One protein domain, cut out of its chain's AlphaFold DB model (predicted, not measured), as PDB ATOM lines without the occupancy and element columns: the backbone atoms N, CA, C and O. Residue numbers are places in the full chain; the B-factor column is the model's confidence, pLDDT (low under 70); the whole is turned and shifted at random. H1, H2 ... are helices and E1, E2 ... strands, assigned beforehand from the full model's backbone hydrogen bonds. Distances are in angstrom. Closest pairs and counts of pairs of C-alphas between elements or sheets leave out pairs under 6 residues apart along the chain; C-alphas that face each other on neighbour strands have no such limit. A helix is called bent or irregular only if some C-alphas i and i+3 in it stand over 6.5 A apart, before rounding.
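What this domain is: This is residues 13 to 227 of the 231 residues of an uncharacterized protein of Aspergillus ruber CBS 135680 (UniProt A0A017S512). One strongly twisted sheet curls round helix H1, while the long helix H2 packs on its other face, chiefly over E7 and E6. Beyond H2, helices H3, H4 and H5 make a crossed cluster at one end of the longest axis, and E5 lies toward the other end. You have 215 residues here, with six named helices and eight named strands, in the order E1 E2 E3 E4 E5 H1 E6 E7 H2 H3 H4 H5 E8 H6. The sheet is branched and its neighbour pairs are antiparallel; the class is mixed, helices and strands. The whole is compact and rounded, with a radius of gyration of the C-alphas of 16.9 A and spans of 49 by 38 by 34 A.

Where its parts are: Find C-alpha 13 at (9.932, -12.236, 22.258), where E1 begins; it runs to residue 17. Go on to E2, residues 28 to 38, 30.0 A long, which bends by 55 degrees at residue 32. Next come E3, residues 44 to 46, E4, residues 55 to 60, and E5, residues 63 to 67. H1 holds residues 78 to 87. E6, residues 92 to 99, is 22.2 A long, and E7, residues 113 to 123, is 29.2 A long. Find C-alpha 131 at (10.009, -26.006, 0.918); from there H2 runs 31.4 A to residue 153, with a kink of 42 degrees near residue 146. It is neither bent nor irregular, but only just: C-alphas 143 and 146 are 6.5 A apart. Then read H3, residues 164 to 174, H4, residues 181 to 194, 20.0 A long, and H5, residues 202 to 214, 18.0 A long. E8 is residues 217 to 219, and H6, residues 220 to 225, ends with C-alpha 225 at (4.686, 2.185, 20.714).

How they stand to each other: Start in the sheet at E2, which has three neighbours. E3 and E4 lie on one side of it, with N 37 to O 46 at 2.9 A and N 31 to O 57 at 2.8 A, and E7 lies on the other side, with N 34 to O 119 at 2.8 A. E2 and E3 form a hairpin. E4 and E5 form another, with N 58 to O 66 at 2.9 A, and E6 and E7 a third, with N 96 to O 116 at 2.8 A. E1 has E6 on one side, N 14 to O 95 at 2.8 A, and E8 on the other, N 13 to O 218 at 2.8 A. H1 is on the sheet; its C-alpha 85 is 6.8 A from that of Val 31, the closest pair with E2. H2 and H5 are on the same face; the closest C-alphas of H2 and E7, Val 149 and Tyr 115, are 6.9 A apart, and those of H5 and E1, Ser 213 and Leu 16, 4.7 A. H2 touches H4 with residues 136 to 144 alone, at a steep tilt of 63 degrees, the closest C-alphas being Val 143 and Phe 183, 5.9 A. H2 touches H3 with residues 148 to 152 alone, about perpendicular at 81 degrees, the closest C-alphas being Ser 151 and Arg 174, 5.6 A. H5 touches H3, the closest C-alphas being Cys 168 and Glu 207, 5.4 A. H5 also touches H4, the closest C-alphas being Leu 187 and Met 205, 6.3 A. H6 and H1 are close but not clearly touching, with the C-alphas of Leu 220 and Phe 80 7.5 A apart. Every O i to N i+4 pair is within hydrogen-bond range in H3, H4, H5 and H6; in H1 5 of 6 are, in H2 16 of 19.

The domain as a whole: The two C-alphas farthest apart, Asp 71 and Gly 199, are 51.6 A from each other. The printed part has no cut. The link E6 to E7, residues 100 to 112, is long. The mean pLDDT of the printed part is 87.0; look for values under 70 at residue 23, residues 107 to 108 and residues 156 to 162.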
ATOM      1  N   TYR A  13       9.828 -11.286  23.355       88.88
ATOM      2  CA  TYR A  13       9.932 -12.236  22.258       88.88
ATOM      3  C   TYR A  13      11.191 -12.049  21.424       88.88
ATOM      4  O   TYR A  13      11.765 -10.962  21.334       88.88
ATOM      5  N   PHE A  14      11.615 -13.145  20.813       90.56
ATOM      6  CA  PHE A  14      12.831 -13.275  20.029       90.56
ATOM      7  C   PHE A  14      12.460 -13.807  18.654       90.56
ATOM      8  O   PHE A  14      11.777 -14.826  18.550       90.56
ATOM      9  N   PHE A  15      12.948 -13.160  17.600       92.50
ATOM     10  CA  PHE A  15      12.923 -13.767  16.275       92.50
ATOM     11  C   PHE A  15      14.047 -14.790  16.192       92.50
ATOM     12  O   PHE A  15      15.226 -14.440  16.192       92.50
ATOM     13  N   LEU A  16      13.677 -16.061  16.095       93.56
ATOM     14  CA  LEU A  16      14.608 -17.110  15.706       93.56
ATOM     15  C   LEU A  16      14.840 -17.087  14.190       93.56
ATOM     16  O   LEU A  16      15.948 -17.345  13.727       93.56
ATOM     17  N   HIS A  17      13.808 -16.702  13.433       93.25
ATOM     18  CA  HIS A  17      13.861 -16.418  12.004       93.25
ATOM     19  C   HIS A  17      12.804 -15.375  11.620       93.25
ATOM     20  O   HIS A  17      11.745 -15.322  12.240       93.25
ATOM     21  N   GLY A  18      13.065 -14.606  10.562       91.44
ATOM     22  CA  GLY A  18      12.150 -13.580  10.057       91.44
ATOM     23  C   GLY A  18      12.288 -12.242  10.787       91.44
ATOM     24  O   GLY A  18      13.290 -11.976  11.456       91.44
ATOM     25  N   SER A  19      11.293 -11.378  10.612       90.44
ATOM     26  CA  SER A  19      11.206 -10.057  11.237       90.44
ATOM     27  C   SER A  19       9.754  -9.578  11.307       90.44
ATOM     28  O   SER A  19       8.835 -10.251  10.843       90.44
ATOM     29  N   HIS A  20       9.528  -8.378  11.845       89.31
ATOM     30  CA  HIS A  20       8.257  -7.678  11.649       89.31
ATOM     31  C   HIS A  20       7.989  -7.417  10.163       89.31
ATOM     32  O   HIS A  20       8.919  -7.145   9.399       89.31
ATOM     33  N   GLU A  21       6.718  -7.463   9.776       84.62
ATOM     34  CA  GLU A  21       6.233  -7.115   8.442       84.62
ATOM     35  C   GLU A  21       5.698  -5.685   8.434       84.62
ATOM     36  O   GLU A  21       4.916  -5.286   9.296       84.62
ATOM     37  N   LYS A  22       6.119  -4.898   7.441       71.44
ATOM     38  CA  LYS A  22       5.680  -3.504   7.285       71.44
ATOM     39  C   LYS A  22       4.482  -3.369   6.348       71.44
ATOM     40  O   LYS A  22       3.843  -2.311   6.356       71.44
ATOM     41  N   ALA A  23       4.184  -4.396   5.551       68.88
ATOM     42  CA  ALA A  23       3.042  -4.419   4.646       68.88
ATOM     43  C   ALA A  23       1.719  -4.134   5.379       68.88
ATOM     44  O   ALA A  23       1.580  -4.352   6.584       68.88
ATOM     45  N   LEU A  24       0.747  -3.578   4.657       70.44
ATOM     46  CA  LEU A  24      -0.601  -3.364   5.183       70.44
ATOM     47  C   LEU A  24      -1.274  -4.723   5.402       70.44
ATOM     48  O   LEU A  24      -1.156  -5.603   4.555       70.44
ATOM     49  N   CYS A  25      -1.959  -4.887   6.535       71.56
ATOM     50  CA  CYS A  25      -2.816  -6.047   6.751       71.56
ATOM     51  C   CYS A  25      -4.144  -5.767   6.036       71.56
ATOM     52  O   CYS A  25      -4.775  -4.759   6.362       71.56
ATOM     53  N   PRO A  26      -4.558  -6.587   5.058       82.25
ATOM     54  CA  PRO A  26      -5.847  -6.407   4.405       82.25
ATOM     55  C   PRO A  26      -7.002  -6.688   5.377       82.25
ATOM     56  O   PRO A  26      -6.822  -7.368   6.390       82.25
ATOM     57  N   ASP A  27      -8.199  -6.200   5.036       87.31
ATOM     58  CA  ASP A  27      -9.420  -6.373   5.841       87.31
ATOM     59  C   ASP A  27      -9.756  -7.845   6.091       87.31
ATOM     60  O   ASP A  27     -10.391  -8.184   7.085       87.31
ATOM     61  N   GLN A  28      -9.333  -8.739   5.196       91.69
ATOM     62  CA  GLN A  28      -9.443 -10.178   5.384       91.69
ATOM     63  C   GLN A  28      -8.122 -10.846   5.045       91.69
ATOM     64  O   GLN A  28      -7.596 -10.678   3.944       91.69
ATOM     65  N   VAL A  29      -7.611 -11.639   5.982       92.00
ATOM     66  CA  VAL A  29      -6.384 -12.404   5.788       92.00
ATOM     67  C   VAL A  29      -6.490 -13.765   6.451       92.00
ATOM     68  O   VAL A  29      -7.090 -13.919   7.514       92.00
ATOM     69  N   VAL A  30      -5.913 -14.768   5.803       93.44
ATOM     70  CA  VAL A  30      -5.754 -16.108   6.354       93.44
ATOM     71  C   VAL A  30      -4.272 -16.346   6.587       93.44
ATOM     72  O   VAL A  30      -3.469 -16.117   5.685       93.44
ATOM     73  N   VAL A  31      -3.918 -16.785   7.788       93.38
ATOM     74  CA  VAL A  31      -2.541 -17.035   8.214       93.38
ATOM     75  C   VAL A  31      -2.396 -18.515   8.547       93.38
ATOM     76  O   VAL A  31      -3.156 -19.038   9.360       93.38
ATOM     77  N   ASP A  32      -1.430 -19.191   7.935       94.31
ATOM     78  CA  ASP A  32      -1.065 -20.561   8.293       94.31
ATOM     79  C   ASP A  32       0.084 -20.499   9.315       94.31
ATOM     80  O   ASP A  32       1.159 -19.953   9.033       94.31
ATOM     81  N   ALA A  33      -0.162 -21.011  10.524       94.75
ATOM     82  CA  ALA A  33       0.789 -20.951  11.627       94.75
ATOM     83  C   ALA A  33       0.670 -22.124  12.610       94.75
ATOM     84  O   ALA A  33      -0.413 -22.642  12.865       94.75
ATOM     85  N   ASN A  34       1.789 -22.507  13.219       95.62
ATOM     86  CA  ASN A  34       1.845 -23.419  14.354       95.62
ATOM     87  C   ASN A  34       2.125 -22.620  15.639       95.62
ATOM     88  O   ASN A  34       3.091 -21.855  15.706       95.62
ATOM     89  N   VAL A  35       1.267 -22.804  16.643       95.31
ATOM     90  CA  VAL A  35       1.376 -22.195  17.972       95.31
ATOM     91  C   VAL A  35       1.546 -23.319  18.984       95.31
ATOM     92  O   VAL A  35       0.640 -24.131  19.171       95.31
ATOM     93  N   ALA A  36       2.694 -23.345  19.652       95.19
ATOM     94  CA  ALA A  36       2.977 -24.287  20.725       95.19
ATOM     95  C   ALA A  36       3.367 -23.529  21.993       95.19
ATOM     96  O   ALA A  36       4.081 -22.528  21.935       95.19
ATOM     97  N   VAL A  37       2.925 -24.023  23.143       94.75
ATOM     98  CA  VAL A  37       3.335 -23.506  24.449       94.75
ATOM     99  C   VAL A  37       4.239 -24.534  25.098       94.75
ATOM    100  O   VAL A  37       3.869 -25.701  25.187       94.75
ATOM    101  N   LEU A  38       5.400 -24.096  25.567       94.50
ATOM    102  CA  LEU A  38       6.395 -24.906  26.244       94.50
ATOM    103  C   LEU A  38       6.543 -24.484  27.711       94.50
ATOM    104  O   LEU A  38       6.484 -23.295  28.047       94.50
ATOM    105  N   SER A  39       6.780 -25.472  28.569       92.88
ATOM    106  CA  SER A  39       7.190 -25.285  29.961       92.88
ATOM    107  C   SER A  39       8.581 -24.660  30.046       92.88
ATOM    108  O   SER A  39       9.326 -24.589  29.064       92.88
ATOM    109  N   GLN A  40       9.000 -24.281  31.252       91.12
ATOM    110  CA  GLN A  40      10.376 -23.828  31.487       91.12
ATOM    111  C   GLN A  40      11.440 -24.908  31.224       91.12
ATOM    112  O   GLN A  40      12.622 -24.572  31.122       91.12
ATOM    113  N   GLN A  41      11.044 -26.178  31.099       91.38
ATOM    114  CA  GLN A  41      11.929 -27.284  30.724       91.38
ATOM    115  C   GLN A  41      11.970 -27.548  29.215       91.38
ATOM    116  O   GLN A  41      12.786 -28.351  28.772       91.38
ATOM    117  N   GLY A  42      11.152 -26.842  28.427       90.94
ATOM    118  CA  GLY A  42      11.046 -27.050  26.985       90.94
ATOM    119  C   GLY A  42      10.050 -28.141  26.587       90.94
ATOM    120  O   GLY A  42      10.021 -28.516  25.420       90.94
ATOM    121  N   ASP A  43       9.223 -28.629  27.514       92.38
ATOM    122  CA  ASP A  43       8.200 -29.637  27.219       92.38
ATOM    123  C   ASP A  43       6.908 -28.974  26.720       92.38
ATOM    124  O   ASP A  43       6.483 -27.976  27.308       92.38
ATOM    125  N   PRO A  44       6.242 -29.504  25.679       91.62
ATOM    126  CA  PRO A  44       4.989 -28.941  25.186       91.62
ATOM    127  C   PRO A  44       3.848 -29.113  26.207       91.62
ATOM    128  O   PRO A  44       3.553 -30.218  26.655       91.62
ATOM    129  N   ILE A  45       3.186 -28.006  26.551       91.88
ATOM    130  CA  ILE A  45       1.994 -27.926  27.418       91.88
ATOM    131  C   ILE A  45       0.719 -27.777  26.573       91.88
ATOM    132  O   ILE A  45      -0.335 -28.302  26.925       91.88
ATOM    133  N   PHE A  46       0.809 -27.046  25.458       89.38
ATOM    134  CA  PHE A  46      -0.288 -26.820  24.518       89.38
ATOM    135  C   PHE A  46       0.238 -26.852  23.083       89.38
ATOM    136  O   PHE A  46       1.340 -26.374  22.811       89.38
ATOM    137  N   GLY A  47      -0.576 -27.368  22.161       88.56
ATOM    138  CA  GLY A  47      -0.177 -27.564  20.770       88.56
ATOM    139  C   GLY A  47       0.904 -28.639  20.630       88.56
ATOM    140  O   GLY A  47       1.140 -29.433  21.539       88.56
ATOM    141  N   SER A  48       1.554 -28.678  19.470       88.94
ATOM    142  CA  SER A  48       2.710 -29.542  19.235       88.94
ATOM    143  C   SER A  48       3.732 -28.821  18.359       88.94
ATOM    144  O   SER A  48       3.387 -28.002  17.511       88.94
ATOM    145  N   THR A  49       5.009 -29.132  18.561       87.06
ATOM    146  CA  THR A  49       6.119 -28.656  17.726       87.06
ATOM    147  C   THR A  49       6.314 -29.494  16.455       87.06
ATOM    148  O   THR A  49       7.311 -29.320  15.755       87.06
ATOM    149  N   ASP A  50       5.395 -30.414  16.160       86.62
ATOM    150  CA  ASP A  50       5.460 -31.287  14.991       86.62
ATOM    151  C   ASP A  50       5.122 -30.556  13.686       86.62
ATOM    152  O   ASP A  50       4.462 -29.514  13.648       86.62
ATOM    153  N   GLU A  51       5.562 -31.138  12.569       79.69
ATOM    154  CA  GLU A  51       5.373 -30.560  11.232       79.69
ATOM    155  C   GLU A  51       3.898 -30.491  10.811       79.69
ATOM    156  O   GLU A  51       3.499 -29.600  10.066       79.69
ATOM    157  N   ASN A  52       3.071 -31.391  11.346       80.50
ATOM    158  CA  ASN A  52       1.655 -31.518  10.997       80.50
ATOM    159  C   ASN A  52       0.722 -30.679  11.888       80.50
ATOM    160  O   ASN A  52      -0.496 -30.810  11.788       80.50
ATOM    161  N   SER A  53       1.267 -29.837  12.768       85.81
ATOM    162  CA  SER A  53       0.497 -29.082  13.772       85.81
ATOM    163  C   SER A  53       0.107 -27.670  13.327       85.81
ATOM    164  O   SER A  53      -0.381 -26.869  14.125       85.81
ATOM    165  N   THR A  54       0.299 -27.350  12.047       90.38
ATOM    166  CA  THR A  54      -0.082 -26.057  11.474       90.38
ATOM    167  C   THR A  54      -1.598 -25.877  11.494       90.38
ATOM    168  O   THR A  54      -2.351 -26.712  10.995       90.38
ATOM    169  N   SER A  55      -2.033 -24.751  12.047       92.94
ATOM    170  CA  SER A  55      -3.417 -24.294  12.064       92.94
ATOM    171  C   SER A  55      -3.606 -23.085  11.156       92.94
ATOM    172  O   SER A  55      -2.677 -22.326  10.882       92.94
ATOM    173  N   ARG A  56      -4.839 -22.897  10.695       93.69
ATOM    174  CA  ARG A  56      -5.236 -21.810   9.810       93.69
ATOM    175  C   ARG A  56      -6.074 -20.787  10.565       93.69
ATOM    176  O   ARG A  56      -7.218 -21.070  10.914       93.69
ATOM    177  N   TYR A  57      -5.519 -19.600  10.766       93.75
ATOM    178  CA  TYR A  57      -6.137 -18.482  11.473       93.75
ATOM    179  C   TYR A  57      -6.771 -17.523  10.470       93.75
ATOM    180  O   TYR A  57      -6.104 -17.060   9.543       93.75
ATOM    181  N   ARG A  58      -8.058 -17.215  10.635       93.62
ATOM    182  CA  ARG A  58      -8.779 -16.276   9.772       93.62
ATOM    183  C   ARG A  58      -9.035 -14.970  10.501       93.62
ATOM    184  O   ARG A  58      -9.775 -14.943  11.482       93.62
ATOM    185  N   PHE A  59      -8.528 -13.881   9.942       91.38
ATOM    186  CA  PHE A  59      -8.735 -12.535  10.451       91.38
ATOM    187  C   PHE A  59      -9.709 -11.758   9.569       91.38
ATOM    188  O   PHE A  59      -9.598 -11.787   8.341       91.38
ATOM    189  N   ILE A  60     -10.646 -11.055  10.204       90.75
ATOM    190  CA  ILE A  60     -11.577 -10.122   9.563       90.75
ATOM    191  C   ILE A  60     -11.519  -8.810  10.343       90.75
ATOM    192  O   ILE A  60     -11.711  -8.799  11.556       90.75
ATOM    193  N   ASN A  61     -11.218  -7.709   9.655       87.38
ATOM    194  CA  ASN A  61     -10.993  -6.382  10.232       87.38
ATOM    195  C   ASN A  61      -9.999  -6.413  11.408       87.38
ATOM    196  O   ASN A  61     -10.197  -5.758  12.428       87.38
ATOM    197  N   GLY A  62      -8.946  -7.225  11.277       83.25
ATOM    198  CA  GLY A  62      -7.903  -7.378  12.293       83.25
ATOM    199  C   GLY A  62      -8.256  -8.279  13.481       83.25
ATOM    200  O   GLY A  62      -7.382  -8.490  14.318       83.25
ATOM    201  N   VAL A  63      -9.461  -8.847  13.554       87.94
ATOM    202  CA  VAL A  63      -9.889  -9.749  14.639       87.94
ATOM    203  C   VAL A  63      -9.839 -11.197  14.164       87.94
ATOM    204  O   VAL A  63     -10.331 -11.491  13.070       87.94
ATOM    205  N   CYS A  64      -9.252 -12.104  14.953       89.12
ATOM    206  CA  CYS A  64      -9.319 -13.532  14.656       89.12
ATOM    207  C   CYS A  64     -10.758 -14.021  14.849       89.12
ATOM    208  O   CYS A  64     -11.330 -13.898  15.926       89.12
ATOM    209  N   THR A  65     -11.360 -14.546  13.786       88.00
ATOM    210  CA  THR A  65     -12.752 -15.024  13.800       88.00
ATOM    211  C   THR A  65     -12.838 -16.542  13.800       88.00
ATOM    212  O   THR A  65     -13.763 -17.085  14.380       88.00
ATOM    213  N   HIS A  66     -11.889 -17.227  13.149       88.75
ATOM    214  CA  HIS A  66     -11.896 -18.687  13.057       88.75
ATOM    215  C   HIS A  66     -10.481 -19.253  13.162       88.75
ATOM    216  O   HIS A  66      -9.542 -18.692  12.586       88.75
ATOM    217  N   VAL A  67     -10.360 -20.434  13.766       88.62
ATOM    218  CA  VAL A  67      -9.154 -21.271  13.715       88.62
ATOM    219  C   VAL A  67      -9.540 -22.632  13.151       88.62
ATOM    220  O   VAL A  67     -10.447 -23.286  13.651       88.62
ATOM    221  N   ASN A  68      -8.904 -23.051  12.055       89.19
ATOM    222  CA  ASN A  68      -9.247 -24.283  11.325       89.19
ATOM    223  C   ASN A  68     -10.737 -24.381  10.931       89.19
ATOM    224  O   ASN A  68     -11.292 -25.472  10.819       89.19
ATOM    225  N   GLY A  69     -11.386 -23.235  10.701       82.88
ATOM    226  CA  GLY A  69     -12.810 -23.157  10.363       82.88
ATOM    227  C   GLY A  69     -13.764 -23.313  11.551       82.88
ATOM    228  O   GLY A  69     -14.967 -23.349  11.324       82.88
ATOM    229  N   GLN A  70     -13.252 -23.393  12.781       85.88
ATOM    230  CA  GLN A  70     -14.048 -23.369  14.007       85.88
ATOM    231  C   GLN A  70     -14.096 -21.951  14.587       85.88
ATOM    232  O   GLN A  70     -13.064 -21.276  14.642       85.88
ATOM    233  N   ASP A  71     -15.287 -21.534  15.014       82.31
ATOM    234  CA  ASP A  71     -15.527 -20.284  15.743       82.31
ATOM    235  C   ASP A  71     -15.101 -20.413  17.219       82.31
ATOM    236  O   ASP A  71     -15.040 -21.520  17.759       82.31
ATOM    237  N   ASP A  72     -14.819 -19.279  17.868       71.56
ATOM    238  CA  ASP A  72     -14.563 -19.150  19.316       71.56
ATOM    239  C   ASP A  72     -13.438 -20.044  19.895       71.56
ATOM    240  O   ASP A  72     -13.434 -20.387  21.080       71.56
ATOM    241  N   VAL A  73     -12.440 -20.414  19.085       78.25
ATOM    242  CA  VAL A  73     -11.267 -21.161  19.568       78.25
ATOM    243  C   VAL A  73     -10.333 -20.227  20.339       78.25
ATOM    244  O   VAL A  73      -9.720 -19.327  19.765       78.25
ATOM    245  N   SER A  74     -10.174 -20.476  21.640       78.62
ATOM    246  CA  SER A  74      -9.209 -19.762  22.479       78.62
ATOM    247  C   SER A  74      -7.777 -20.031  22.009       78.62
ATOM    248  O   SER A  74      -7.344 -21.187  21.951       78.62
ATOM    249  N   THR A  75      -7.031 -18.969  21.721       86.62
ATOM    250  CA  THR A  75      -5.600 -19.033  21.398       86.62
ATOM    251  C   THR A  75      -4.799 -18.633  22.639       86.62
ATOM    252  O   THR A  75      -5.148 -17.630  23.255       86.62
ATOM    253  N   PRO A  76      -3.738 -19.365  23.029       89.75
ATOM    254  CA  PRO A  76      -2.933 -18.983  24.187       89.75
ATOM    255  C   PRO A  76      -2.324 -17.594  23.979       89.75
ATOM    256  O   PRO A  76      -1.793 -17.309  22.905       89.75
ATOM    257  N   ALA A  77      -2.395 -16.750  25.008       89.25
ATOM    258  CA  ALA A  77      -2.029 -15.337  24.970       89.25
ATOM    259  C   ALA A  77      -2.592 -14.654  23.715       89.25
ATOM    260  O   ALA A  77      -1.833 -14.135  22.888       89.25
ATOM    261  N   SER A  78      -3.916 -14.716  23.547       90.12
ATOM    262  CA  SER A  78      -4.636 -14.344  22.324       90.12
ATOM    263  C   SER A  78      -4.176 -12.990  21.784       90.12
ATOM    264  O   SER A  78      -3.738 -12.888  20.637       90.12
ATOM    265  N   GLN A  79      -4.122 -11.975  22.653       88.12
ATOM    266  CA  GLN A  79      -3.663 -10.637  22.301       88.12
ATOM    267  C   GLN A  79      -2.255 -10.648  21.692       88.12
ATOM    268  O   GLN A  79      -2.014  -9.961  20.701       88.12
ATOM    269  N   PHE A  80      -1.318 -11.411  22.254       89.88
ATOM    270  CA  PHE A  80       0.054 -11.498  21.757       89.88
ATOM    271  C   PHE A  80       0.136 -12.273  20.438       89.88
ATOM    272  O   PHE A  80       0.702 -11.771  19.460       89.88
ATOM    273  N   VAL A  81      -0.433 -13.480  20.404       92.88
ATOM    274  CA  VAL A  81      -0.340 -14.383  19.253       92.88
ATOM    275  C   VAL A  81      -1.037 -13.781  18.039       92.88
ATOM    276  O   VAL A  81      -0.420 -13.653  16.981       92.88
ATOM    277  N   GLU A  82      -2.280 -13.330  18.189       92.00
ATOM    278  CA  GLU A  82      -3.051 -12.730  17.099       92.00
ATOM    279  C   GLU A  82      -2.403 -11.451  16.573       92.00
ATOM    280  O   GLU A  82      -2.359 -11.214  15.362       92.00
ATOM    281  N   THR A  83      -1.846 -10.635  17.471       90.44
ATOM    282  CA  THR A  83      -1.118  -9.431  17.074       90.44
ATOM    283  C   THR A  83       0.095  -9.790  16.218       90.44
ATOM    284  O   THR A  83       0.289  -9.191  15.159       90.44
ATOM    285  N   LEU A  84       0.907 -10.772  16.615       91.69
ATOM    286  CA  LEU A  84       2.081 -11.148  15.827       91.69
ATOM    287  C   LEU A  84       1.724 -11.829  14.506       91.69
ATOM    288  O   LEU A  84       2.344 -11.496  13.500       91.69
ATOM    289  N   LEU A  85       0.706 -12.693  14.460       92.50
ATOM    290  CA  LEU A  85       0.275 -13.366  13.225       92.50
ATOM    291  C   LEU A  85      -0.016 -12.385  12.073       92.50
ATOM    292  O   LEU A  85       0.249 -12.695  10.911       92.50
ATOM    293  N   LYS A  86      -0.502 -11.178  12.387       89.44
ATOM    294  CA  LYS A  86      -0.777 -10.112  11.405       89.44
ATOM    295  C   LYS A  86       0.450  -9.263  11.037       89.44
ATOM    296  O   LYS A  86       0.450  -8.608   9.997       89.44
ATOM    297  N   ASN A  87       1.481  -9.236  11.884       89.62
ATOM    298  CA  ASN A  87       2.551  -8.228  11.858       89.62
ATOM    299  C   ASN A  87       3.957  -8.807  11.626       89.62
ATOM    300  O   ASN A  87       4.953  -8.131  11.897       89.62
ATOM    301  N   VAL A  88       4.077 -10.044  11.143       91.19
ATOM    302  CA  VAL A  88       5.374 -10.698  10.898       91.19
ATOM    303  C   VAL A  88       5.555 -11.099   9.442       91.19
ATOM    304  O   VAL A  88       4.582 -11.326   8.721       91.19
ATOM    305  N   SER A  89       6.815 -11.151   9.005       91.00
ATOM    306  CA  SER A  89       7.181 -11.587   7.657       91.00
ATOM    307  C   SER A  89       6.871 -13.068   7.468       91.00
ATOM    308  O   SER A  89       6.796 -13.817   8.442       91.00
ATOM    309  N   ILE A  90       6.769 -13.526   6.223       91.06
ATOM    310  CA  ILE A  90       6.605 -14.952   5.924       91.06
ATOM    311  C   ILE A  90       7.861 -15.481   5.218       91.06
ATOM    312  O   ILE A  90       8.252 -14.918   4.193       91.06
ATOM    313  N   PRO A  91       8.485 -16.561   5.718       93.56
ATOM    314  CA  PRO A  91       8.169 -17.259   6.964       93.56
ATOM    315  C   PRO A  91       8.809 -16.595   8.199       93.56
ATOM    316  O   PRO A  91       9.748 -15.806   8.082       93.56
ATOM    317  N   THR A  92       8.321 -16.938   9.392       94.38
ATOM    318  CA  THR A  92       8.839 -16.427  10.675       94.38
ATOM    319  C   THR A  92       8.756 -17.489  11.763       94.38
ATOM    320  O   THR A  92       7.766 -18.205  11.844       94.38
ATOM    321  N   LEU A  93       9.765 -17.552  12.637       96.12
ATOM    322  CA  LEU A  93       9.715 -18.316  13.885       96.12
ATOM    323  C   LEU A  93      10.058 -17.392  15.051       96.12
ATOM    324  O   LEU A  93      11.145 -16.808  15.088       96.12
ATOM    325  N   ILE A  94       9.140 -17.282  16.006       95.88
ATOM    326  CA  ILE A  94       9.277 -16.468  17.211       95.88
ATOM    327  C   ILE A  94       9.188 -17.367  18.437       95.88
ATOM    328  O   ILE A  94       8.390 -18.298  18.471       95.88
ATOM    329  N   VAL A  95       9.985 -17.060  19.456       95.00
ATOM    330  CA  VAL A  95       9.804 -17.598  20.808       95.00
ATOM    331  C   VAL A  95       9.565 -16.435  21.753       95.00
ATOM    332  O   VAL A  95      10.309 -15.457  21.718       95.00
ATOM    333  N   ALA A  96       8.542 -16.538  22.588       92.50
ATOM    334  CA  ALA A  96       8.146 -15.498  23.519       92.50
ATOM    335  C   ALA A  96       8.031 -16.036  24.933       92.50
ATOM    336  O   ALA A  96       7.443 -17.086  25.133       92.50
ATOM    337  N   GLU A  97       8.566 -15.314  25.903       91.00
ATOM    338  CA  GLU A  97       8.282 -15.540  27.314       91.00
ATOM    339  C   GLU A  97       7.030 -14.748  27.681       91.00
ATOM    340  O   GLU A  97       6.991 -13.530  27.479       91.00
ATOM    341  N   VAL A  98       6.021 -15.445  28.198       89.81
ATOM    342  CA  VAL A  98       4.718 -14.874  28.539       89.81
ATOM    343  C   VAL A  98       4.389 -15.199  29.998       89.81
ATOM    344  O   VAL A  98       4.444 -16.374  30.379       89.81
ATOM    345  N   PRO A  99       4.067 -14.192  30.827       88.06
ATOM    346  CA  PRO A  99       3.589 -14.399  32.193       88.06
ATOM    347  C   PRO A  99       2.386 -15.340  32.236       88.06
ATOM    348  O   PRO A  99       1.549 -15.323  31.335       88.06
ATOM    349  N   ILE A 100       2.300 -16.187  33.263       87.44
ATOM    350  CA  ILE A 100       1.247 -17.209  33.309       87.44
ATOM    351  C   ILE A 100      -0.164 -16.595  33.345       87.44
ATOM    352  O   ILE A 100      -1.078 -17.130  32.722       87.44
ATOM    353  N   ASP A 101      -0.325 -15.442  33.990       86.06
ATOM    354  CA  ASP A 101      -1.564 -14.663  34.069       86.06
ATOM    355  C   ASP A 101      -1.993 -14.044  32.729       86.06
ATOM    356  O   ASP A 101      -3.187 -13.882  32.493       86.06
ATOM    357  N   GLU A 102      -1.049 -13.772  31.826       86.56
ATOM    358  CA  GLU A 102      -1.310 -13.290  30.459       86.56
ATOM    359  C   GLU A 102      -1.392 -14.429  29.425       86.56
ATOM    360  O   GLU A 102      -1.697 -14.200  28.256       86.56
ATOM    361  N   SER A 103      -1.091 -15.667  29.827       85.00
ATOM    362  CA  SER A 103      -0.954 -16.795  28.900       85.00
ATOM    363  C   SER A 103      -2.287 -17.400  28.452       85.00
ATOM    364  O   SER A 103      -2.329 -18.082  27.431       85.00
ATOM    365  N   GLU A 104      -3.373 -17.166  29.194       87.69
ATOM    366  CA  GLU A 104      -4.696 -17.777  28.960       87.69
ATOM    367  C   GLU A 104      -4.674 -19.325  28.970       87.69
ATOM    368  O   GLU A 104      -5.561 -19.985  28.430       87.69
ATOM    369  N   ILE A 105      -3.657 -19.925  29.601       83.69
ATOM    370  CA  ILE A 105      -3.484 -21.379  29.715       83.69
ATOM    371  C   ILE A 105      -3.993 -21.852  31.079       83.69
ATOM    372  O   ILE A 105      -4.069 -21.101  32.048       83.69
ATOM    373  N   SER A 106      -4.362 -23.131  31.135       73.31
ATOM    374  CA  SER A 106      -4.923 -23.817  32.298       73.31
ATOM    375  C   SER A 106      -4.224 -23.489  33.637       73.31
ATOM    376  O   SER A 106      -2.993 -23.535  33.711       73.31
ATOM    377  N   PRO A 107      -4.989 -23.282  34.732       62.50
ATOM    378  CA  PRO A 107      -4.465 -22.883  36.046       62.50
ATOM    379  C   PRO A 107      -3.601 -23.948  36.747       62.50
ATOM    380  O   PRO A 107      -3.100 -23.706  37.841       62.50
ATOM    381  N   TYR A 108      -3.435 -25.135  36.157       68.31
ATOM    382  CA  TYR A 108      -2.618 -26.217  36.720       68.31
ATOM    383  C   TYR A 108      -1.124 -26.106  36.383       68.31
ATOM    384  O   TYR A 108      -0.324 -26.880  36.910       68.31
ATOM    385  N   VAL A 109      -0.728 -25.163  35.521       78.62
ATOM    386  CA  VAL A 109       0.685 -24.892  35.230       78.62
ATOM    387  C   VAL A 109       1.310 -24.165  36.424       78.62
ATOM    388  O   VAL A 109       0.896 -23.068  36.783       78.62
ATOM    389  N   GLN A 110       2.306 -24.789  37.058       80.81
ATOM    390  CA  GLN A 110       2.989 -24.233  38.238       80.81
ATOM    391  C   GLN A 110       4.091 -23.219  37.885       80.81
ATOM    392  O   GLN A 110       4.626 -22.547  38.771       80.81
ATOM    393  N   ASP A 111       4.443 -23.117  36.603       83.56
ATOM    394  CA  ASP A 111       5.465 -22.196  36.122       83.56
ATOM    395  C   ASP A 111       4.992 -20.739  36.254       83.56
ATOM    396  O   ASP A 111       3.852 -20.397  35.947       83.56
ATOM    397  N   ARG A 112       5.894 -19.841  36.670       85.38
ATOM    398  CA  ARG A 112       5.595 -18.395  36.789       85.38
ATOM    399  C   ARG A 112       5.344 -17.715  35.438       85.38
ATOM    400  O   ARG A 112       4.759 -16.640  35.378       85.38
ATOM    401  N   TYR A 113       5.868 -18.310  34.379       88.06
ATOM    402  CA  TYR A 113       5.750 -17.879  32.995       88.06
ATOM    403  C   TYR A 113       5.982 -19.098  32.108       88.06
ATOM    404  O   TYR A 113       6.674 -20.039  32.508       88.06
ATOM    405  N   VAL A 114       5.457 -19.039  30.894       92.12
ATOM    406  CA  VAL A 114       5.588 -20.070  29.861       92.12
ATOM    407  C   VAL A 114       6.298 -19.501  28.639       92.12
ATOM    408  O   VAL A 114       6.459 -18.283  28.515       92.12
ATOM    409  N   TYR A 115       6.715 -20.374  27.724       93.94
ATOM    410  CA  TYR A 115       7.208 -19.951  26.420       93.94
ATOM    411  C   TYR A 115       6.198 -20.259  25.325       93.94
ATOM    412  O   TYR A 115       5.747 -21.388  25.208       93.94
ATOM    413  N   ILE A 116       5.879 -19.283  24.483       95.12
ATOM    414  CA  ILE A 116       5.078 -19.482  23.275       95.12
ATOM    415  C   ILE A 116       6.015 -19.503  22.072       95.12
ATOM    416  O   ILE A 116       6.719 -18.528  21.809       95.12
ATOM    417  N   ALA A 117       6.021 -20.611  21.339       96.69
ATOM    418  CA  ALA A 117       6.663 -20.737  20.041       96.69
ATOM    419  C   ALA A 117       5.624 -20.525  18.934       96.69
ATOM    420  O   ALA A 117       4.618 -21.231  18.868       96.69
ATOM    421  N   LEU A 118       5.885 -19.550  18.068       96.31
ATOM    422  CA  LEU A 118       5.017 -19.139  16.971       96.31
ATOM    423  C   LEU A 118       5.760 -19.308  15.645       96.31
ATOM    424  O   LEU A 118       6.666 -18.531  15.340       96.31
ATOM    425  N   LEU A 119       5.368 -20.304  14.856       96.56
ATOM    426  CA  LEU A 119       5.881 -20.540  13.509       96.56
ATOM    427  C   LEU A 119       4.828 -20.123  12.485       96.56
ATOM    428  O   LEU A 119       3.769 -20.730  12.419       96.56
ATOM    429  N   VAL A 120       5.124 -19.118  11.667       94.62
ATOM    430  CA  VAL A 120       4.231 -18.612  10.620       94.62
ATOM    431  C   VAL A 120       4.802 -18.976   9.253       94.62
ATOM    432  O   VAL A 120       5.924 -18.586   8.921       94.62
ATOM    433  N   THR A 121       4.044 -19.732   8.461       93.75
ATOM    434  CA  THR A 121       4.502 -20.315   7.185       93.75
ATOM    435  C   THR A 121       3.691 -19.848   5.981       93.75
ATOM    436  O   THR A 121       4.130 -20.020   4.843       93.75
ATOM    437  N   GLY A 122       2.543 -19.207   6.190       91.38
ATOM    438  CA  GLY A 122       1.711 -18.734   5.091       91.38
ATOM    439  C   GLY A 122       0.859 -17.538   5.471       91.38
ATOM    440  O   GLY A 122       0.435 -17.398   6.616       91.38
ATOM    441  N   ARG A 123       0.590 -16.686   4.481       90.94
ATOM    442  CA  ARG A 123      -0.403 -15.618   4.568       90.94
ATOM    443  C   ARG A 123      -1.084 -15.456   3.215       90.94
ATOM    444  O   ARG A 123      -0.393 -15.438   2.205       90.94
ATOM    445  N   SER A 124      -2.411 -15.355   3.172       90.00
ATOM    446  CA  SER A 124      -3.185 -15.400   1.917       90.00
ATOM    447  C   SER A 124      -2.867 -14.283   0.918       90.00
ATOM    448  O   SER A 124      -3.143 -14.432  -0.267       90.00
ATOM    449  N   ASP A 125      -2.331 -13.160   1.388       86.06
ATOM    450  CA  ASP A 125      -1.923 -11.997   0.593       86.06
ATOM    451  C   ASP A 125      -0.405 -11.940   0.323       86.06
ATOM    452  O   ASP A 125       0.046 -11.076  -0.427       86.06
ATOM    453  N   LEU A 126       0.387 -12.845   0.910       82.56
ATOM    454  CA  LEU A 126       1.832 -12.948   0.693       82.56
ATOM    455  C   LEU A 126       2.200 -14.261  -0.009       82.56
ATOM    456  O   LEU A 126       1.406 -15.192  -0.130       82.56
ATOM    457  N   GLY A 127       3.438 -14.337  -0.498       72.88
ATOM    458  CA  GLY A 127       3.977 -15.574  -1.058       72.88
ATOM    459  C   GLY A 127       4.039 -16.701  -0.020       72.88
ATOM    460  O   GLY A 127       4.264 -16.461   1.166       72.88
ATOM    461  N   LEU A 128       3.870 -17.941  -0.484       75.00
ATOM    462  CA  LEU A 128       4.000 -19.139   0.347       75.00
ATOM    463  C   LEU A 128       5.454 -19.362   0.794       75.00
ATOM    464  O   LEU A 128       6.397 -19.063   0.053       75.00
ATOM    465  N   CYS A 129       5.633 -19.951   1.980       85.56
ATOM    466  CA  CYS A 129       6.934 -20.422   2.451       85.56
ATOM    467  C   CYS A 129       7.530 -21.450   1.479       85.56
ATOM    468  O   CYS A 129       6.864 -22.393   1.048       85.56
ATOM    469  N   ARG A 130       8.814 -21.288   1.145       88.94
ATOM    470  CA  ARG A 130       9.542 -22.248   0.304       88.94
ATOM    471  C   ARG A 130       9.736 -23.565   1.054       88.94
ATOM    472  O   ARG A 130       9.870 -23.562   2.274       88.94
ATOM    473  N   ALA A 131       9.830 -24.677   0.324       88.50
ATOM    474  CA  ALA A 131      10.009 -26.006   0.918       88.50
ATOM    475  C   ALA A 131      11.265 -26.104   1.808       88.50
ATOM    476  O   ALA A 131      11.199 -26.638   2.913       88.50
ATOM    477  N   ASP A 132      12.386 -25.522   1.372       89.06
ATOM    478  CA  ASP A 132      13.633 -25.507   2.151       89.06
ATOM    479  C   ASP A 132      13.514 -24.683   3.442       89.06
ATOM    480  O   ASP A 132      14.111 -25.024   4.465       89.06
ATOM    481  N   ASP A 133      12.741 -23.593   3.403       91.25
ATOM    482  CA  ASP A 133      12.474 -22.753   4.573       91.25
ATOM    483  C   ASP A 133      11.548 -23.477   5.544       91.25
ATOM    484  O   ASP A 133      11.800 -23.486   6.745       91.25
ATOM    485  N   HIS A 134      10.533 -24.154   5.011       90.81
ATOM    486  CA  HIS A 134       9.598 -24.961   5.778       90.81
ATOM    487  C   HIS A 134      10.340 -26.055   6.554       90.81
ATOM    488  O   HIS A 134      10.257 -26.106   7.779       90.81
ATOM    489  N   LEU A 135      11.151 -26.867   5.865       91.31
ATOM    490  CA  LEU A 135      11.949 -27.921   6.497       91.31
ATOM    491  C   LEU A 135      12.889 -27.359   7.573       91.31
ATOM    492  O   LEU A 135      12.984 -27.906   8.671       91.31
ATOM    493  N   TYR A 136      13.584 -26.259   7.272       93.88
ATOM    494  CA  TYR A 136      14.499 -25.630   8.221       93.88
ATOM    495  C   TYR A 136      13.784 -25.149   9.485       93.88
ATOM    496  O   TYR A 136      14.246 -25.428  10.593       93.88
ATOM    497  N   LEU A 137      12.661 -24.448   9.335       94.81
ATOM    498  CA  LEU A 137      11.952 -23.841  10.456       94.81
ATOM    499  C   LEU A 137      11.210 -24.857  11.308       94.81
ATOM    500  O   LEU A 137      11.234 -24.736  12.529       94.81
ATOM    501  N   HIS A 138      10.627 -25.887  10.699       93.69
ATOM    502  CA  HIS A 138      10.037 -26.982  11.456       93.69
ATOM    503  C   HIS A 138      11.092 -27.768  12.233       93.69
ATOM    504  O   HIS A 138      10.905 -28.031  13.422       93.69
ATOM    505  N   LYS A 139      12.251 -28.053  11.625       94.88
ATOM    506  CA  LYS A 139      13.361 -28.685  12.347       94.88
ATOM    507  C   LYS A 139      13.879 -27.794  13.478       94.88
ATOM    508  O   LYS A 139      14.163 -28.294  14.561       94.88
ATOM    509  N   MET A 140      13.941 -26.477  13.271       95.62
ATOM    510  CA  MET A 140      14.282 -25.521  14.329       95.62
ATOM    511  C   MET A 140      13.245 -25.530  15.463       95.62
ATOM    512  O   MET A 140      13.623 -25.605  16.629       95.62
ATOM    513  N   MET A 141      11.951 -25.502  15.140       95.75
ATOM    514  CA  MET A 141      10.863 -25.527  16.122       95.75
ATOM    515  C   MET A 141      10.838 -26.827  16.931       95.75
ATOM    516  O   MET A 141      10.654 -26.778  18.141       95.75
ATOM    517  N   ARG A 142      11.061 -27.978  16.294       94.38
ATOM    518  CA  ARG A 142      11.039 -29.280  16.972       94.38
ATOM    519  C   ARG A 142      12.292 -29.544  17.799       94.38
ATOM    520  O   ARG A 142      12.202 -30.089  18.889       94.38
ATOM    521  N   VAL A 143      13.462 -29.194  17.268       94.06
ATOM    522  CA  VAL A 143      14.744 -29.653  17.821       94.06
ATOM    523  C   VAL A 143      15.464 -28.552  18.588       94.06
ATOM    524  O   VAL A 143      15.988 -28.793  19.667       94.06
ATOM    525  N   PHE A 144      15.505 -27.329  18.060       95.12
ATOM    526  CA  PHE A 144      16.266 -26.243  18.681       95.12
ATOM    527  C   PHE A 144      15.477 -25.520  19.777       95.12
ATOM    528  O   PHE A 144      16.027 -25.248  20.846       95.12
ATOM    529  N   VAL A 145      14.197 -25.212  19.532       95.69
ATOM    530  CA  VAL A 145      13.364 -24.416  20.452       95.69
ATOM    531  C   VAL A 145      13.259 -25.022  21.857       95.69
ATOM    532  O   VAL A 145      13.455 -24.255  22.799       95.69
ATOM    533  N   PRO A 146      13.030 -26.337  22.056       94.56
ATOM    534  CA  PRO A 146      12.957 -26.914  23.403       94.56
ATOM    535  C   PRO A 146      14.226 -26.667  24.230       94.56
ATOM    536  O   PRO A 146      14.162 -26.148  25.344       94.56
ATOM    537  N   HIS A 147      15.400 -26.932  23.650       93.88
ATOM    538  CA  HIS A 147      16.685 -26.704  24.317       93.88
ATOM    539  C   HIS A 147      16.972 -25.212  24.542       93.88
ATOM    540  O   HIS A 147      17.560 -24.833  25.560       93.88
ATOM    541  N   PHE A 148      16.554 -24.360  23.601       93.31
ATOM    542  CA  PHE A 148      16.675 -22.910  23.724       93.31
ATOM    543  C   PHE A 148      15.846 -22.407  24.907       93.31
ATOM    544  O   PHE A 148      16.376 -21.718  25.777       93.31
ATOM    545  N   VAL A 149      14.576 -22.810  24.981       92.75
ATOM    546  CA  VAL A 149      13.648 -22.489  26.070       92.75
ATOM    547  C   VAL A 149      14.202 -22.951  27.415       92.75
ATOM    548  O   VAL A 149      14.311 -22.142  28.337       92.75
ATOM    549  N   GLN A 150      14.634 -24.210  27.509       92.25
ATOM    550  CA  GLN A 150      15.201 -24.774  28.734       92.25
ATOM    551  C   GLN A 150      16.428 -23.995  29.233       92.25
ATOM    552  O   GLN A 150      16.637 -23.822  30.435       92.25
ATOM    553  N   SER A 151      17.262 -23.517  28.312       90.56
ATOM    554  CA  SER A 151      18.479 -22.781  28.659       90.56
ATOM    555  C   SER A 151      18.187 -21.327  29.028       90.56
ATOM    556  O   SER A 151      18.781 -20.798  29.973       90.56
ATOM    557  N   MET A 152      17.248 -20.694  28.318       87.38
ATOM    558  CA  MET A 152      16.806 -19.320  28.565       87.38
ATOM    559  C   MET A 152      16.011 -19.183  29.864       87.38
ATOM    560  O   MET A 152      16.184 -18.188  30.571       87.38
ATOM    561  N   SER A 153      15.205 -20.185  30.230       87.81
ATOM    562  CA  SER A 153      14.403 -20.163  31.458       87.81
ATOM    563  C   SER A 153      15.275 -20.003  32.706       87.81
ATOM    564  O   SER A 153      14.950 -19.225  33.600       87.81
ATOM    565  N   ARG A 154      16.461 -20.623  32.718       83.81
ATOM    566  CA  ARG A 154      17.464 -20.516  33.795       83.81
ATOM    567  C   ARG A 154      18.178 -19.158  33.875       83.81
ATOM    568  O   ARG A 154      19.048 -18.993  34.729       83.81
ATOM    569  N   LYS A 155      17.909 -18.227  32.954       76.25
ATOM    570  CA  LYS A 155      18.487 -16.868  32.904       76.25
ATOM    571  C   LYS A 155      17.431 -15.783  32.754       76.25
ATOM    572  O   LYS A 155      17.774 -14.645  32.438       76.25
ATOM    573  N   SER A 156      16.154 -16.102  32.946       69.44
ATOM    574  CA  SER A 156      15.097 -15.153  32.607       69.44
ATOM    575  C   SER A 156      15.216 -13.820  33.345       69.44
ATOM    576  O   SER A 156      15.009 -12.780  32.720       69.44
ATOM    577  N   SER A 157      15.664 -13.862  34.604       66.75
ATOM    578  CA  SER A 157      15.925 -12.717  35.484       66.75
ATOM    579  C   SER A 157      17.177 -11.901  35.156       66.75
ATOM    580  O   SER A 157      17.238 -10.732  35.524       66.75
ATOM    581  N   ASP A 158      18.163 -12.498  34.481       64.94
ATOM    582  CA  ASP A 158      19.524 -11.948  34.375       64.94
ATOM    583  C   ASP A 158      19.839 -11.428  32.966       64.94
ATOM    584  O   ASP A 158      20.952 -10.980  32.684       64.94
ATOM    585  N   TYR A 159      18.872 -11.508  32.050       65.19
ATOM    586  CA  TYR A 159      19.051 -11.022  30.691       65.19
ATOM    587  C   TYR A 159      19.136  -9.489  30.684       65.19
ATOM    588  O   TYR A 159      18.146  -8.792  30.910       65.19
ATOM    589  N   LEU A 160      20.310  -8.957  30.342       63.09
ATOM    590  CA  LEU A 160      20.505  -7.534  30.084       63.09
ATOM    591  C   LEU A 160      20.782  -7.300  28.589       63.09
ATOM    592  O   LEU A 160      21.719  -7.887  28.037       63.09
ATOM    593  N   PRO A 161      20.005  -6.431  27.912       61.81
ATOM    594  CA  PRO A 161      20.292  -6.039  26.538       61.81
ATOM    595  C   PRO A 161      21.693  -5.417  26.436       61.81
ATOM    596  O   PRO A 161      22.010  -4.487  27.177       61.81
ATOM    597  N   GLY A 162      22.518  -5.886  25.495       63.56
ATOM    598  CA  GLY A 162      23.820  -5.276  25.186       63.56
ATOM    599  C   GLY A 162      25.021  -6.221  25.210       63.56
ATOM    600  O   GLY A 162      26.022  -5.908  24.571       63.56
ATOM    601  N   ASP A 163      24.915  -7.397  25.841       73.56
ATOM    602  CA  ASP A 163      25.981  -8.414  25.857       73.56
ATOM    603  C   ASP A 163      25.536  -9.743  25.227       73.56
ATOM    604  O   ASP A 163      25.588 -10.824  25.817       73.56
ATOM    605  N   ALA A 164      25.062  -9.654  23.983       78.69
ATOM    606  CA  ALA A 164      24.554 -10.813  23.257       78.69
ATOM    607  C   ALA A 164      25.612 -11.919  23.111       78.69
ATOM    608  O   ALA A 164      25.270 -13.090  23.178       78.69
ATOM    609  N   LYS A 165      26.901 -11.580  22.955       83.19
ATOM    610  CA  LYS A 165      27.959 -12.586  22.760       83.19
ATOM    611  C   LYS A 165      28.195 -13.440  24.001       83.19
ATOM    612  O   LYS A 165      28.270 -14.660  23.866       83.19
ATOM    613  N   ASN A 166      28.336 -12.827  25.180       83.50
ATOM    614  CA  ASN A 166      28.533 -13.614  26.395       83.50
ATOM    615  C   ASN A 166      27.275 -14.415  26.717       83.50
ATOM    616  O   ASN A 166      27.390 -15.601  27.008       83.50
ATOM    617  N   LEU A 167      26.090 -13.833  26.517       83.38
ATOM    618  CA  LEU A 167      24.848 -14.579  26.663       83.38
ATOM    619  C   LEU A 167      24.782 -15.797  25.731       83.38
ATOM    620  O   LEU A 167      24.425 -16.879  26.180       83.38
ATOM    621  N   CYS A 168      25.132 -15.656  24.450       88.25
ATOM    622  CA  CYS A 168      25.137 -16.784  23.516       88.25
ATOM    623  C   CYS A 168      26.062 -17.906  23.986       88.25
ATOM    624  O   CYS A 168      25.674 -19.067  23.912       88.25
ATOM    625  N   ARG A 169      27.250 -17.569  24.504       88.62
ATOM    626  CA  ARG A 169      28.181 -18.557  25.065       88.62
ATOM    627  C   ARG A 169      27.570 -19.275  26.266       88.62
ATOM    628  O   ARG A 169      27.594 -20.497  26.323       88.62
ATOM    629  N   GLU A 170      26.993 -18.526  27.196       88.00
ATOM    630  CA  GLU A 170      26.399 -19.076  28.416       88.00
ATOM    631  C   GLU A 170      25.147 -19.920  28.139       88.00
ATOM    632  O   GLU A 170      24.921 -20.925  28.808       88.00
ATOM    633  N   VAL A 171      24.322 -19.519  27.167       89.31
ATOM    634  CA  VAL A 171      23.171 -20.307  26.709       89.31
ATOM    635  C   VAL A 171      23.665 -21.573  26.012       89.31
ATOM    636  O   VAL A 171      23.198 -22.655  26.352       89.31
ATOM    637  N   ALA A 172      24.657 -21.472  25.120       91.25
ATOM    638  CA  ALA A 172      25.238 -22.629  24.440       91.25
ATOM    639  C   ALA A 172      25.840 -23.653  25.414       91.25
ATOM    640  O   ALA A 172      25.685 -24.849  25.205       91.25
ATOM    641  N   GLU A 173      26.489 -23.201  26.492       89.94
ATOM    642  CA  GLU A 173      27.040 -24.071  27.545       89.94
ATOM    643  C   GLU A 173      25.978 -24.853  28.318       89.94
ATOM    644  O   GLU A 173      26.278 -25.903  28.882       89.94
ATOM    645  N   ARG A 174      24.749 -24.333  28.379       86.94
ATOM    646  CA  ARG A 174      23.639 -24.923  29.138       86.94
ATOM    647  C   ARG A 174      22.721 -25.782  28.289       86.94
ATOM    648  O   ARG A 174      22.003 -26.602  28.858       86.94
ATOM    649  N   MET A 175      22.723 -25.577  26.974       89.69
ATOM    650  CA  MET A 175      21.988 -26.431  26.055       89.69
ATOM    651  C   MET A 175      22.628 -27.816  26.098       89.69
ATOM    652  O   MET A 175      23.733 -28.012  25.599       89.69
ATOM    653  N   ASP A 176      21.939 -28.776  26.706       80.12
ATOM    654  CA  ASP A 176      22.361 -30.168  26.646       80.12
ATOM    655  C   ASP A 176      21.862 -30.792  25.341       80.12
ATOM    656  O   ASP A 176      20.706 -31.191  25.212       80.12
ATOM    657  N   TYR A 177      22.744 -30.818  24.345       79.94
ATOM    658  CA  TYR A 177      22.521 -31.455  23.044       79.94
ATOM    659  C   TYR A 177      23.501 -32.614  22.800       79.94
ATOM    660  O   TYR A 177      23.676 -33.084  21.670       79.94
ATOM    661  N   SER A 178      24.165 -33.076  23.861       75.94
ATOM    662  CA  SER A 178      25.204 -34.101  23.818       75.94
ATOM    663  C   SER A 178      24.627 -35.422  23.300       75.94
ATOM    664  O   SER A 178      23.736 -35.999  23.912       75.94
ATOM    665  N   GLY A 179      25.119 -35.917  22.162       75.44
ATOM    666  CA  GLY A 179      24.631 -37.175  21.579       75.44
ATOM    667  C   GLY A 179      23.255 -37.087  20.901       75.44
ATOM    668  O   GLY A 179      22.747 -38.112  20.452       75.44
ATOM    669  N   ASN A 180      22.669 -35.890  20.767       88.00
ATOM    670  CA  ASN A 180      21.449 -35.688  19.989       88.00
ATOM    671  C   ASN A 180      21.793 -35.533  18.493       88.00
ATOM    672  O   ASN A 180      22.257 -34.481  18.032       88.00
ATOM    673  N   THR A 181      21.568 -36.601  17.723       91.00
ATOM    674  CA  THR A 181      21.813 -36.625  16.272       91.00
ATOM    675  C   THR A 181      20.950 -35.606  15.532       91.00
ATOM    676  O   THR A 181      21.461 -34.894  14.671       91.00
ATOM    677  N   GLU A 182      19.674 -35.453  15.898       92.25
ATOM    678  CA  GLU A 182      18.780 -34.496  15.237       92.25
ATOM    679  C   GLU A 182      19.239 -33.049  15.448       92.25
ATOM    680  O   GLU A 182      19.175 -32.231  14.524       92.25
ATOM    681  N   PHE A 183      19.753 -32.732  16.642       93.75
ATOM    682  CA  PHE A 183      20.310 -31.412  16.947       93.75
ATOM    683  C   PHE A 183      21.576 -31.142  16.138       93.75
ATOM    684  O   PHE A 183      21.749 -30.067  15.562       93.75
ATOM    685  N   SER A 184      22.436 -32.154  16.028       92.62
ATOM    686  CA  SER A 184      23.629 -32.092  15.187       92.62
ATOM    687  C   SER A 184      23.265 -31.832  13.722       92.62
ATOM    688  O   SER A 184      23.864 -30.968  13.082       92.62
ATOM    689  N   GLU A 185      22.250 -32.516  13.195       93.50
ATOM    690  CA  GLU A 185      21.744 -32.297  11.836       93.50
ATOM    691  C   GLU A 185      21.125 -30.906  11.650       93.50
ATOM    692  O   GLU A 185      21.311 -30.288  10.601       93.50
ATOM    693  N   PHE A 186      20.404 -30.393  12.652       94.62
ATOM    694  CA  PHE A 186      19.896 -29.022  12.636       94.62
ATOM    695  C   PHE A 186      21.040 -28.006  12.515       94.62
ATOM    696  O   PHE A 186      20.983 -27.121  11.658       94.62
ATOM    697  N   LEU A 187      22.106 -28.149  13.313       93.81
ATOM    698  CA  LEU A 187      23.261 -27.248  13.244       93.81
ATOM    699  C   LEU A 187      23.942 -27.290  11.872       93.81
ATOM    700  O   LEU A 187      24.332 -26.244  11.356       93.81
ATOM    701  N   GLN A 188      24.033 -28.467  11.247       92.31
ATOM    702  CA  GLN A 188      24.554 -28.598   9.882       92.31
ATOM    703  C   GLN A 188      23.656 -27.897   8.854       92.31
ATOM    704  O   GLN A 188      24.152 -27.222   7.949       92.31
ATOM    705  N   LEU A 189      22.332 -28.001   9.005       92.75
ATOM    706  CA  LEU A 189      21.379 -27.303   8.144       92.75
ATOM    707  C   LEU A 189      21.513 -25.777   8.283       92.75
ATOM    708  O   LEU A 189      21.585 -25.068   7.277       92.75
ATOM    709  N   TYR A 190      21.619 -25.280   9.518       93.19
ATOM    710  CA  TYR A 190      21.896 -23.873   9.807       93.19
ATOM    711  C   TYR A 190      23.226 -23.414   9.189       93.19
ATOM    712  O   TYR A 190      23.294 -22.369   8.537       93.19
ATOM    713  N   HIS A 191      24.283 -24.209   9.350       92.31
ATOM    714  CA  HIS A 191      25.620 -23.902   8.852       92.31
ATOM    715  C   HIS A 191      25.667 -23.776   7.330       92.31
ATOM    716  O   HIS A 191      26.142 -22.755   6.819       92.31
ATOM    717  N   LYS A 192      25.087 -24.754   6.619       90.69
ATOM    718  CA  LYS A 192      24.950 -24.745   5.155       90.69
ATOM    719  C   LYS A 192      24.229 -23.490   4.663       90.69
ATOM    720  O   LYS A 192      24.553 -22.972   3.597       90.69
ATOM    721  N   ARG A 193      23.252 -23.013   5.435       89.81
ATOM    722  CA  ARG A 193      22.387 -21.892   5.070       89.81
ATOM    723  C   ARG A 193      22.999 -20.519   5.358       89.81
ATOM    724  O   ARG A 193      22.796 -19.605   4.565       89.81
ATOM    725  N   TYR A 194      23.724 -20.363   6.467       89.12
ATOM    726  CA  TYR A 194      24.122 -19.037   6.967       89.12
ATOM    727  C   TYR A 194      25.620 -18.834   7.196       89.12
ATOM    728  O   TYR A 194      26.078 -17.695   7.175       89.12
ATOM    729  N   CYS A 195      26.392 -19.892   7.446       84.38
ATOM    730  CA  CYS A 195      27.781 -19.736   7.887       84.38
ATOM    731  C   CYS A 195      28.780 -19.761   6.726       84.38
ATOM    732  O   CYS A 195      29.800 -19.082   6.804       84.38
ATOM    733  N   GLY A 196      28.514 -20.534   5.664       74.44
ATOM    734  CA  GLY A 196      29.304 -20.563   4.419       74.44
ATOM    735  C   GLY A 196      30.792 -20.940   4.554       74.44
ATOM    736  O   GLY A 196      31.503 -20.967   3.553       74.44
ATOM    737  N   ARG A 197      31.284 -21.220   5.769       79.75
ATOM    738  CA  ARG A 197      32.697 -21.470   6.089       79.75
ATOM    739  C   ARG A 197      32.910 -22.926   6.490       79.75
ATOM    740  O   ARG A 197      32.309 -23.348   7.472       79.75
ATOM    741  N   PRO A 198      33.762 -23.699   5.803       78.25
ATOM    742  CA  PRO A 198      34.009 -25.088   6.181       78.25
ATOM    743  C   PRO A 198      34.711 -25.192   7.545       78.25
ATOM    744  O   PRO A 198      35.431 -24.282   7.950       78.25
ATOM    745  N   GLY A 199      34.524 -26.323   8.234       78.25
ATOM    746  CA  GLY A 199      35.317 -26.691   9.415       78.25
ATOM    747  C   GLY A 199      34.900 -26.074  10.754       78.25
ATOM    748  O   GLY A 199      35.659 -26.194  11.710       78.25
ATOM    749  N   MET A 200      33.726 -25.438  10.856       87.44
ATOM    750  CA  MET A 200      33.218 -24.945  12.146       87.44
ATOM    751  C   MET A 200      32.835 -26.099  13.081       87.44
ATOM    752  O   MET A 200      32.142 -27.037  12.679       87.44
ATOM    753  N   GLY A 201      33.239 -25.996  14.348       89.50
ATOM    754  CA  GLY A 201      32.821 -26.935  15.390       89.50
ATOM    755  C   GLY A 201      31.342 -26.765  15.753       89.50
ATOM    756  O   GLY A 201      30.775 -25.684  15.593       89.50
ATOM    757  N   GLN A 202      30.692 -27.813  16.279       90.38
ATOM    758  CA  GLN A 202      29.265 -27.751  16.654       90.38
ATOM    759  C   GLN A 202      28.953 -26.616  17.634       90.38
ATOM    760  O   GLN A 202      27.971 -25.901  17.456       90.38
ATOM    761  N   ARG A 203      29.818 -26.411  18.631       90.88
ATOM    762  CA  ARG A 203      29.661 -25.324  19.600       90.88
ATOM    763  C   ARG A 203      29.716 -23.944  18.940       90.88
ATOM    764  O   ARG A 203      28.881 -23.099  19.231       90.88
ATOM    765  N   GLU A 204      30.642 -23.727  18.009       91.38
ATOM    766  CA  GLU A 204      30.743 -22.459  17.272       91.38
ATOM    767  C   GLU A 204      29.523 -22.225  16.371       91.38
ATOM    768  O   GLU A 204      29.032 -21.101  16.260       91.38
ATOM    769  N   MET A 205      29.006 -23.287  15.741       93.12
ATOM    770  CA  MET A 205      27.763 -23.227  14.965       93.12
ATOM    771  C   MET A 205      26.575 -22.840  15.848       93.12
ATOM    772  O   MET A 205      25.777 -21.990  15.453       93.12
ATOM    773  N   LEU A 206      26.481 -23.419  17.048       94.06
ATOM    774  CA  LEU A 206      25.435 -23.099  18.012       94.06
ATOM    775  C   LEU A 206      25.532 -21.652  18.508       94.06
ATOM    776  O   LEU A 206      24.540 -20.931  18.464       94.06
ATOM    777  N   GLU A 207      26.716 -21.202  18.929       93.00
ATOM    778  CA  GLU A 207      26.927 -19.820  19.377       93.00
ATOM    779  C   GLU A 207      26.583 -18.812  18.265       93.00
ATOM    780  O   GLU A 207      25.949 -17.791  18.528       93.00
ATOM    781  N   SER A 208      26.922 -19.125  17.008       91.44
ATOM    782  CA  SER A 208      26.525 -18.336  15.834       91.44
ATOM    783  C   SER A 208      25.003 -18.301  15.644       91.44
ATOM    784  O   SER A 208      24.429 -17.228  15.446       91.44
ATOM    785  N   CYS A 209      24.335 -19.455  15.748       92.25
ATOM    786  CA  CYS A 209      22.877 -19.561  15.655       92.25
ATOM    787  C   CYS A 209      22.185 -18.725  16.738       92.25
ATOM    788  O   CYS A 209      21.342 -17.882  16.433       92.25
ATOM    789  N   LEU A 210      22.626 -18.872  17.988       91.94
ATOM    790  CA  LEU A 210      22.132 -18.093  19.117       91.94
ATOM    791  C   LEU A 210      22.369 -16.598  18.921       91.94
ATOM    792  O   LEU A 210      21.493 -15.809  19.253       91.94
ATOM    793  N   LEU A 211      23.506 -16.186  18.355       89.19
ATOM    794  CA  LEU A 211      23.786 -14.770  18.110       89.19
ATOM    795  C   LEU A 211      22.838 -14.174  17.069       89.19
ATOM    796  O   LEU A 211      22.420 -13.023  17.204       89.19
ATOM    797  N   HIS A 212      22.450 -14.942  16.050       85.50
ATOM    798  CA  HIS A 212      21.430 -14.504  15.100       85.50
ATOM    799  C   HIS A 212      20.064 -14.293  15.759       85.50
ATOM    800  O   HIS A 212      19.372 -13.349  15.375       85.50
ATOM    801  N   SER A 213      19.721 -15.105  16.761       84.12
ATOM    802  CA  SER A 213      18.432 -15.062  17.460       84.12
ATOM    803  C   SER A 213      18.376 -14.071  18.632       84.12
ATOM    804  O   SER A 213      17.389 -13.365  18.816       84.12
ATOM    805  N   LEU A 214      19.437 -13.988  19.438       80.06
ATOM    806  CA  LEU A 214      19.471 -13.252  20.710       80.06
ATOM    807  C   LEU A 214      19.936 -11.799  20.576       80.06
ATOM    808  O   LEU A 214      19.899 -11.051  21.555       80.06
ATOM    809  N   LYS A 215      20.369 -11.377  19.380       71.94
ATOM    810  CA  LYS A 215      20.893 -10.021  19.143       71.94
ATOM    811  C   LYS A 215      19.906  -8.903  19.485       71.94
ATOM    812  O   LYS A 215      20.367  -7.817  19.821       71.94
ATOM    813  N   MET A 216      18.592  -9.140  19.388       70.50
ATOM    814  CA  MET A 216      17.555  -8.158  19.732       70.50
ATOM    815  C   MET A 216      16.268  -8.846  20.221       70.50
ATOM    816  O   MET A 216      15.474  -9.286  19.388       70.50
ATOM    817  N   PRO A 217      16.018  -8.934  21.538       77.81
ATOM    818  CA  PRO A 217      14.682  -9.214  22.046       77.81
ATOM    819  C   PRO A 217      13.771  -8.013  21.837       77.81
ATOM    820  O   PRO A 217      14.223  -6.868  21.778       77.81
ATOM    821  N   PHE A 218      12.477  -8.268  21.820       80.56
ATOM    822  CA  PHE A 218      11.446  -7.252  21.698       80.56
ATOM    823  C   PHE A 218      10.453  -7.380  22.846       80.56
ATOM    824  O   PHE A 218      10.149  -8.480  23.290       80.56
ATOM    825  N   GLU A 219       9.932  -6.251  23.309       81.62
ATOM    826  CA  GLU A 219       8.824  -6.176  24.265       81.62
ATOM    827  C   GLU A 219       7.580  -5.740  23.478       81.62
ATOM    828  O   GLU A 219       7.665  -4.776  22.709       81.62
ATOM    829  N   LEU A 220       6.441  -6.434  23.614       79.06
ATOM    830  CA  LEU A 220       5.266  -6.182  22.760       79.06
ATOM    831  C   LEU A 220       4.814  -4.716  22.830       79.06
ATOM    832  O   LEU A 220       4.687  -4.053  21.798       79.06
ATOM    833  N   THR A 221       4.655  -4.179  24.039       80.00
ATOM    834  CA  THR A 221       4.247  -2.787  24.272       80.00
ATOM    835  C   THR A 221       5.232  -1.793  23.663       80.00
ATOM    836  O   THR A 221       4.827  -0.789  23.068       80.00
ATOM    837  N   ALA A 222       6.537  -2.064  23.762       78.38
ATOM    838  CA  ALA A 222       7.553  -1.229  23.138       78.38
ATOM    839  C   ALA A 222       7.463  -1.287  21.607       78.38
ATOM    840  O   ALA A 222       7.513  -0.235  20.970       78.38
ATOM    841  N   SER A 223       7.278  -2.474  21.024       79.75
ATOM    842  CA  SER A 223       7.129  -2.660  19.577       79.75
ATOM    843  C   SER A 223       5.888  -1.960  19.021       79.75
ATOM    844  O   SER A 223       5.990  -1.311  17.980       79.75
ATOM    845  N   ILE A 224       4.757  -2.002  19.735       80.12
ATOM    846  CA  ILE A 224       3.541  -1.248  19.381       80.12
ATOM    847  C   ILE A 224       3.821   0.256  19.425       80.12
ATOM    848  O   ILE A 224       3.602   0.968  18.447       80.12
ATOM    849  N   ARG A 225       4.379   0.754  20.537       81.88
ATOM    850  CA  ARG A 225       4.686   2.185  20.714       81.88
ATOM    851  C   ARG A 225       5.651   2.725  19.654       81.88
ATOM    852  O   ARG A 225       5.604   3.907  19.337       81.88
ATOM    853  N   GLN A 226       6.552   1.887  19.149       80.25
ATOM    854  CA  GLN A 226       7.515   2.247  18.104       80.25
ATOM    855  C   GLN A 226       6.983   1.997  16.681       80.25
ATOM    856  O   GLN A 226       7.714   2.213  15.718       80.25
ATOM    857  N   GLY A 227       5.734   1.542  16.532       78.06
ATOM    858  CA  GLY A 227       5.105   1.294  15.233       78.06
ATOM    859  C   GLY A 227       5.674   0.094  14.468       78.06
ATOM    860  O   GLY A 227       5.468  -0.002  13.261       78.06
TER     861      GLY A 227